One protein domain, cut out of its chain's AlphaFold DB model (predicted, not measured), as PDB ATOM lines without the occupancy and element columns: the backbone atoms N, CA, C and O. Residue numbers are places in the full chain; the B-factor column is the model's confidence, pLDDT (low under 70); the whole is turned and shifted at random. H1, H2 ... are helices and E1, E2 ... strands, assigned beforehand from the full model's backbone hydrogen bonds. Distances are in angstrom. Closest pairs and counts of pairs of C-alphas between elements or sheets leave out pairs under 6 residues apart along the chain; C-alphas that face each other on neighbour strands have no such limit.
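This is residues 84 to 137 of the 137 residues of the protein "FhuF_C domain-containing protein" of Cohnella kolymensis (UniProt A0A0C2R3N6). This domain has little regular structure: a small two-strand hairpin, E1 and E2, has one helix, H1, beside it, and a long loop, residues 98 to 122, swings away and folds back to H1. The printed part has 54 residues, with named elements in the order E1, E2, H1 holding only 18 of them; the class is mixed, and the sheet E1 - E2 is antiparallel. It is compact, with a radius of gyration of the C-alphas of 11.3 A and spans of 33 by 26 by 14 A.

E1, residues 85 to 87, begins at C-alpha 85 (170.166, 199.295, 136.807) and is 6.9 A long. E2, residues 95 to 97, is 6.2 A long. H1, residues 123 to 134, is 16.1 A long and ends at C-alpha 134 (185.566, 192.460, 133.277).

E1 and E2 form a hairpin, their directions 153 degrees apart, with N 86 and O 96 within hydrogen-bond range at 3.0 A. The closest C-alphas of E1 and H1, Ile 86 and Asp 123, are 7.8 A apart. In H1 every O i to N i+4 pair is within hydrogen-bond range.

The farthest C-alphas, Ser 93 and Pro 109, are 34.6 A apart. The printed part has no cut. The link E2 to H1 is long. Residues 136 to 137 have pLDDT under 70.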
ATOM      1  N   ARG A  84     168.418 201.627 140.662       95.19
ATOM      2  CA  ARG A  84     168.483 201.735 139.204       95.19
ATOM      3  C   ARG A  84     169.485 200.702 138.693       95.19
ATOM      4  O   ARG A  84     170.535 200.512 139.305       95.19
ATOM      5  N   SER A  85     169.206 200.112 137.543       95.38
ATOM      6  CA  SER A  85     170.166 199.295 136.807       95.38
ATOM      7  C   SER A  85     170.250 199.726 135.344       95.38
ATOM      8  O   SER A  85     169.380 200.435 134.835       95.38
ATOM      9  N   ILE A  86     171.334 199.333 134.681       95.38
ATOM     10  CA  ILE A  86     171.498 199.428 133.224       95.38
ATOM     11  C   ILE A  86     171.883 198.059 132.673       95.38
ATOM     12  O   ILE A  86     172.343 197.205 133.427       95.38
ATOM     13  N   LYS A  87     171.715 197.828 131.371       94.62
ATOM     14  CA  LYS A  87     172.120 196.558 130.751       94.62
ATOM     15  C   LYS A  87     173.627 196.337 130.897       94.62
ATOM     16  O   LYS A  87     174.405 197.276 130.732       94.62
ATOM     17  N   ASP A  88     174.021 195.101 131.191       92.50
ATOM     18  CA  ASP A  88     175.422 194.684 131.117       92.50
ATOM     19  C   ASP A  88     175.855 194.681 129.630       92.50
ATOM     20  O   ASP A  88     175.211 194.023 128.804       92.50
ATOM     21  N   PRO A  89     176.907 195.437 129.251       91.44
ATOM     22  CA  PRO A  89     177.357 195.546 127.863       91.44
ATOM     23  C   PRO A  89     177.971 194.250 127.315       91.44
ATOM     24  O   PRO A  89     178.158 194.147 126.105       91.44
ATOM     25  N   MET A  90     178.315 193.293 128.179       88.62
ATOM     26  CA  MET A  90     178.949 192.022 127.820       88.62
ATOM     27  C   MET A  90     177.987 190.832 127.926       88.62
ATOM     28  O   MET A  90     178.270 189.766 127.389       88.62
ATOM     29  N   CYS A  91     176.842 190.988 128.597       87.62
ATOM     30  CA  CYS A  91     175.858 189.922 128.758       87.62
ATOM     31  C   CYS A  91     174.436 190.488 128.840       87.62
ATOM     32  O   CYS A  91     174.037 191.068 129.845       87.62
ATOM     33  N   GLN A  92     173.631 190.283 127.794       83.19
ATOM     34  CA  GLN A  92     172.295 190.888 127.698       83.19
ATOM     35  C   GLN A  92     171.295 190.393 128.756       83.19
ATOM     36  O   GLN A  92     170.311 191.082 129.020       83.19
ATOM     37  N   SER A  93     171.527 189.221 129.352       84.31
ATOM     38  CA  SER A  93     170.693 188.674 130.429       84.31
ATOM     39  C   SER A  93     171.035 189.243 131.808       84.31
ATOM     40  O   SER A  93     170.324 188.963 132.772       84.31
ATOM     41  N   ARG A  94     172.098 190.050 131.919       87.38
ATOM     42  CA  ARG A  94     172.535 190.672 133.170       87.38
ATOM     43  C   ARG A  94     172.346 192.183 133.138       87.38
ATOM     44  O   ARG A  94     172.193 192.824 132.095       87.38
ATOM     45  N   SER A  95     172.362 192.766 134.329       92.88
ATOM     46  CA  SER A  95     172.298 194.209 134.508       92.88
ATOM     47  C   SER A  95     173.346 194.669 135.513       92.88
ATOM     48  O   SER A  95     173.728 193.933 136.420       92.88
ATOM     49  N   ILE A  96     173.827 195.893 135.337       94.44
ATOM     50  CA  ILE A  96     174.721 196.570 136.265       94.44
ATOM     51  C   ILE A  96     173.855 197.380 137.222       94.44
ATOM     52  O   ILE A  96     173.217 198.354 136.812       94.44
ATOM     53  N   LEU A  97     173.861 197.011 138.502       95.94
ATOM     54  CA  LEU A  97     173.181 197.772 139.544       95.94
ATOM     55  C   LEU A  97     173.956 199.050 139.868       95.94
ATOM     56  O   LEU A  97     175.185 199.059 139.973       95.94
ATOM     57  N   ILE A  98     173.218 200.134 140.083       97.12
ATOM     58  CA  ILE A  98     173.756 201.453 140.408       97.12
ATOM     59  C   ILE A  98     173.408 201.777 141.859       97.12
ATOM     60  O   ILE A  98     172.250 201.714 142.271       97.12
ATOM     61  N   ARG A  99     174.416 202.152 142.654       97.19
ATOM     62  CA  ARG A  99     174.215 202.567 144.048       97.19
ATOM     63  C   ARG A  99     173.382 203.843 144.095       97.19
ATOM     64  O   ARG A  99     173.685 204.790 143.385       97.19
ATOM     65  N   ASN A 100     172.429 203.938 145.021       95.62
ATOM     66  CA  ASN A 100     171.663 205.177 145.232       95.62
ATOM     67  C   ASN A 100     172.490 206.290 145.907       95.62
ATOM     68  O   ASN A 100     172.156 207.468 145.808       95.62
ATOM     69  N   LYS A 101     173.567 205.929 146.619       95.81
ATOM     70  CA  LYS A 101     174.511 206.867 147.244       95.81
ATOM     71  C   LYS A 101     175.951 206.443 146.966       95.81
ATOM     72  O   LYS A 101     176.256 205.258 146.887       95.81
ATOM     73  N   CYS A 102     176.844 207.421 146.823       95.00
ATOM     74  CA  CYS A 102     178.269 207.166 146.625       95.00
ATOM     75  C   CYS A 102     178.872 206.446 147.846       95.00
ATOM     76  O   CYS A 102     178.596 206.822 148.984       95.00
ATOM     77  N   CYS A 103     179.718 205.437 147.616       93.81
ATOM     78  CA  CYS A 103     180.458 204.727 148.666       93.81
ATOM     79  C   CYS A 103     181.708 205.480 149.156       93.81
ATOM     80  O   CYS A 103     182.387 205.005 150.056       93.81
ATOM     81  N   LEU A 104     182.018 206.636 148.557       93.19
ATOM     82  CA  LEU A 104     183.187 207.467 148.867       93.19
ATOM     83  C   LEU A 104     184.547 206.823 148.559       93.19
ATOM     84  O   LEU A 104     185.566 207.364 148.978       93.19
ATOM     85  N   SER A 105     184.582 205.749 147.759       91.62
ATOM     86  CA  SER A 105     185.842 205.154 147.275       91.62
ATOM     87  C   SER A 105     186.764 206.190 146.621       91.62
ATOM     88  O   SER A 105     187.976 206.073 146.716       91.62
ATOM     89  N   TYR A 106     186.194 207.260 146.055       91.81
ATOM     90  CA  TYR A 106     186.945 208.334 145.400       91.81
ATOM     91  C   TYR A 106     187.835 209.158 146.325       91.81
ATOM     92  O   TYR A 106     188.656 209.949 145.866       91.81
ATOM     93  N   ARG A 107     187.644 209.007 147.635       90.69
ATOM     94  CA  ARG A 107     188.445 209.676 148.657       90.69
ATOM     95  C   ARG A 107     189.648 208.846 149.093       90.69
ATOM     96  O   ARG A 107     190.453 209.355 149.866       90.69
ATOM     97  N   LEU A 108     189.751 207.596 148.642       88.62
ATOM     98  CA  LEU A 108     190.909 206.749 148.898       88.62
ATOM     99  C   LEU A 108     192.070 207.140 147.963       88.62
ATOM    100  O   LEU A 108     191.820 207.662 146.872       88.62
ATOM    101  N   PRO A 109     193.333 206.922 148.373       88.19
ATOM    102  CA  PRO A 109     194.487 207.091 147.490       88.19
ATOM    103  C   PRO A 109     194.420 206.156 146.272       88.19
ATOM    104  O   PRO A 109     193.916 205.041 146.391       88.19
ATOM    105  N   GLY A 110     194.971 206.588 145.133       81.50
ATOM    106  CA  GLY A 110     195.080 205.786 143.908       81.50
ATOM    107  C   GLY A 110     194.535 206.470 142.652       81.50
ATOM    108  O   GLY A 110     193.893 207.529 142.718       81.50
ATOM    109  N   ASP A 111     194.804 205.830 141.515       73.38
ATOM    110  CA  ASP A 111     194.253 206.188 140.213       73.38
ATOM    111  C   ASP A 111     192.938 205.434 139.984       73.38
ATOM    112  O   ASP A 111     192.783 204.280 140.370       73.38
ATOM    113  N   ASP A 112     191.978 206.127 139.382       70.81
ATOM    114  CA  ASP A 112     190.561 205.767 139.308       70.81
ATOM    115  C   ASP A 112     189.775 205.788 140.633       70.81
ATOM    116  O   ASP A 112     189.705 204.848 141.421       70.81
ATOM    117  N   ARG A 113     189.087 206.908 140.836       81.00
ATOM    118  CA  ARG A 113     188.453 207.247 142.105       81.00
ATOM    119  C   ARG A 113     186.977 206.816 142.163       81.00
ATOM    120  O   ARG A 113     186.439 206.576 143.240       81.00
ATOM    121  N   TYR A 114     186.286 206.653 141.037       92.50
ATOM    122  CA  TYR A 114     184.864 206.285 141.050       92.50
ATOM    123  C   TYR A 114     184.647 204.853 140.571       92.50
ATOM    124  O   TYR A 114     184.963 204.516 139.437       92.50
ATOM    125  N   CYS A 115     184.017 204.025 141.407       92.75
ATOM    126  CA  CYS A 115     183.612 202.681 141.004       92.75
ATOM    127  C   CYS A 115     182.564 202.721 139.877       92.75
ATOM    128  O   CYS A 115     181.757 203.651 139.801       92.75
ATOM    129  N   TYR A 116     182.503 201.677 139.042       94.62
ATOM    130  CA  TYR A 116     181.502 201.587 137.969       94.62
ATOM    131  C   TYR A 116     180.058 201.618 138.510       94.62
ATOM    132  O   TYR A 116     179.157 202.126 137.858       94.62
ATOM    133  N   THR A 117     179.818 201.187 139.750       96.38
ATOM    134  CA  THR A 117     178.490 201.250 140.395       96.38
ATOM    135  C   THR A 117     178.163 202.615 141.023       96.38
ATOM    136  O   THR A 117     177.108 202.771 141.641       96.38
ATOM    137  N   CYS A 118     179.041 203.619 140.900       96.38
ATOM    138  CA  CYS A 118     178.878 204.931 141.530       96.38
ATOM    139  C   CYS A 118     177.716 205.730 140.911       96.38
ATOM    140  O   CYS A 118     177.674 205.832 139.691       96.38
ATOM    141  N   PRO A 119     176.829 206.385 141.686       96.19
ATOM    142  CA  PRO A 119     175.762 207.227 141.126       96.19
ATOM    143  C   PRO A 119     176.259 208.533 140.502       96.19
ATOM    144  O   PRO A 119     175.501 209.195 139.805       96.19
ATOM    145  N   MET A 120     177.503 208.933 140.783       95.25
ATOM    146  CA  MET A 120     178.041 210.240 140.388       95.25
ATOM    147  C   MET A 120     178.617 210.258 138.967       95.25
ATOM    148  O   MET A 120     179.050 211.311 138.509       95.25
ATOM    149  N   ILE A 121     178.665 209.109 138.287       95.50
ATOM    150  CA  ILE A 121     179.229 208.983 136.938       95.50
ATOM    151  C   ILE A 121     178.139 208.666 135.911       95.50
ATOM    152  O   ILE A 121     177.121 208.042 136.233       95.50
ATOM    153  N   SER A 122     178.377 209.073 134.663       96.00
ATOM    154  CA  SER A 122     177.489 208.793 133.533       96.00
ATOM    155  C   SER A 122     177.446 207.300 133.186       96.00
ATOM    156  O   SER A 122     178.363 206.543 133.512       96.00
ATOM    157  N   ASP A 123     176.390 206.878 132.483       96.12
ATOM    158  CA  ASP A 123     176.260 205.499 131.993       96.12
ATOM    159  C   ASP A 123     177.394 205.127 131.023       96.12
ATOM    160  O   ASP A 123     177.903 204.013 131.097       96.12
ATOM    161  N   ALA A 124     177.855 206.066 130.186       95.56
ATOM    162  CA  ALA A 124     179.001 205.856 129.297       95.56
ATOM    163  C   ALA A 124     180.287 205.555 130.090       95.56
ATOM    164  O   ALA A 124     180.892 204.503 129.907       95.56
ATOM    165  N   CYS A 125     180.633 206.409 131.063       95.06
ATOM    166  CA  CYS A 125     181.800 206.197 131.925       95.06
ATOM    167  C   CYS A 125     181.699 204.880 132.715       95.06
ATOM    168  O   CYS A 125     182.683 204.162 132.884       95.06
ATOM    169  N   ARG A 126     180.494 204.530 133.179       95.44
ATOM    170  CA  ARG A 126     180.217 203.256 133.851       95.44
ATOM    171  C   ARG A 126     180.473 202.051 132.952       95.44
ATOM    172  O   ARG A 126     181.074 201.090 133.424       95.44
ATOM    173  N   ILE A 127     180.029 202.096 131.698       95.50
ATOM    174  CA  ILE A 127     180.244 201.021 130.720       95.50
ATOM    175  C   ILE A 127     181.736 200.838 130.440       95.50
ATOM    176  O   ILE A 127     182.208 199.703 130.463       95.50
ATOM    177  N   ASP A 128     182.484 201.926 130.245       94.06
ATOM    178  CA  ASP A 128     183.927 201.858 129.985       94.06
ATOM    179  C   ASP A 128     184.673 201.216 131.158       94.06
ATOM    180  O   ASP A 128     185.467 200.293 130.974       94.06
ATOM    181  N   LYS A 129     184.345 201.631 132.388       93.06
ATOM    182  CA  LYS A 129     184.901 201.029 133.607       93.06
ATOM    183  C   LYS A 129     184.538 199.561 133.758       93.06
ATOM    184  O   LYS A 129     185.387 198.756 134.124       93.06
ATOM    185  N   TYR A 130     183.280 199.214 133.495       93.44
ATOM    186  CA  TYR A 130     182.818 197.833 133.576       93.44
ATOM    187  C   TYR A 130     183.589 196.939 132.596       93.44
ATOM    188  O   TYR A 130     184.093 195.892 132.989       93.44
ATOM    189  N   LYS A 131     183.753 197.383 131.344       93.50
ATOM    190  CA  LYS A 131     184.548 196.669 130.336       93.50
ATOM    191  C   LYS A 131     186.017 196.550 130.736       93.50
ATOM    192  O   LYS A 131     186.579 195.477 130.593       93.50
ATOM    193  N   ALA A 132     186.628 197.603 131.276       91.25
ATOM    194  CA  ALA A 132     188.020 197.545 131.726       91.25
ATOM    195  C   ALA A 132     188.236 196.530 132.865       91.25
ATOM    196  O   ALA A 132     189.268 195.867 132.910       91.25
ATOM    197  N   LEU A 133     187.260 196.387 133.769       89.25
ATOM    198  CA  LEU A 133     187.336 195.465 134.907       89.25
ATOM    199  C   LEU A 133     187.002 194.013 134.547       89.25
ATOM    200  O   LEU A 133     187.545 193.102 135.165       89.25
ATOM    201  N   HIS A 134     186.104 193.790 133.586       86.56
ATOM    202  CA  HIS A 134     185.566 192.460 133.277       86.56
ATOM    203  C   HIS A 134     185.936 191.933 131.881       86.56
ATOM    204  O   HIS A 134     185.634 190.786 131.577       86.56
ATOM    205  N   GLY A 135     186.567 192.746 131.030       75.00
ATOM    206  CA  GLY A 135     186.879 192.434 129.629       75.00
ATOM    207  C   GLY A 135     188.154 191.624 129.388       75.00
ATOM    208  O   GLY A 135     188.443 191.318 128.238       75.00
ATOM    209  N   ASN A 136     188.909 191.275 130.435       57.19
ATOM    210  CA  ASN A 136     190.143 190.482 130.330       57.19
ATOM    211  C   ASN A 136     189.920 188.971 130.567       57.19
ATOM    212  O   ASN A 136     190.821 188.291 131.060       57.19
ATOM    213  N   HIS A 137     188.734 188.449 130.243       48.50
ATOM    214  CA  HIS A 137     188.411 187.021 130.318       48.50
ATOM    215  C   HIS A 137     187.961 186.485 128.964       48.50
ATOM    216  O   HIS A 137     187.041 187.096 128.377       48.50
TER     217      HIS A 137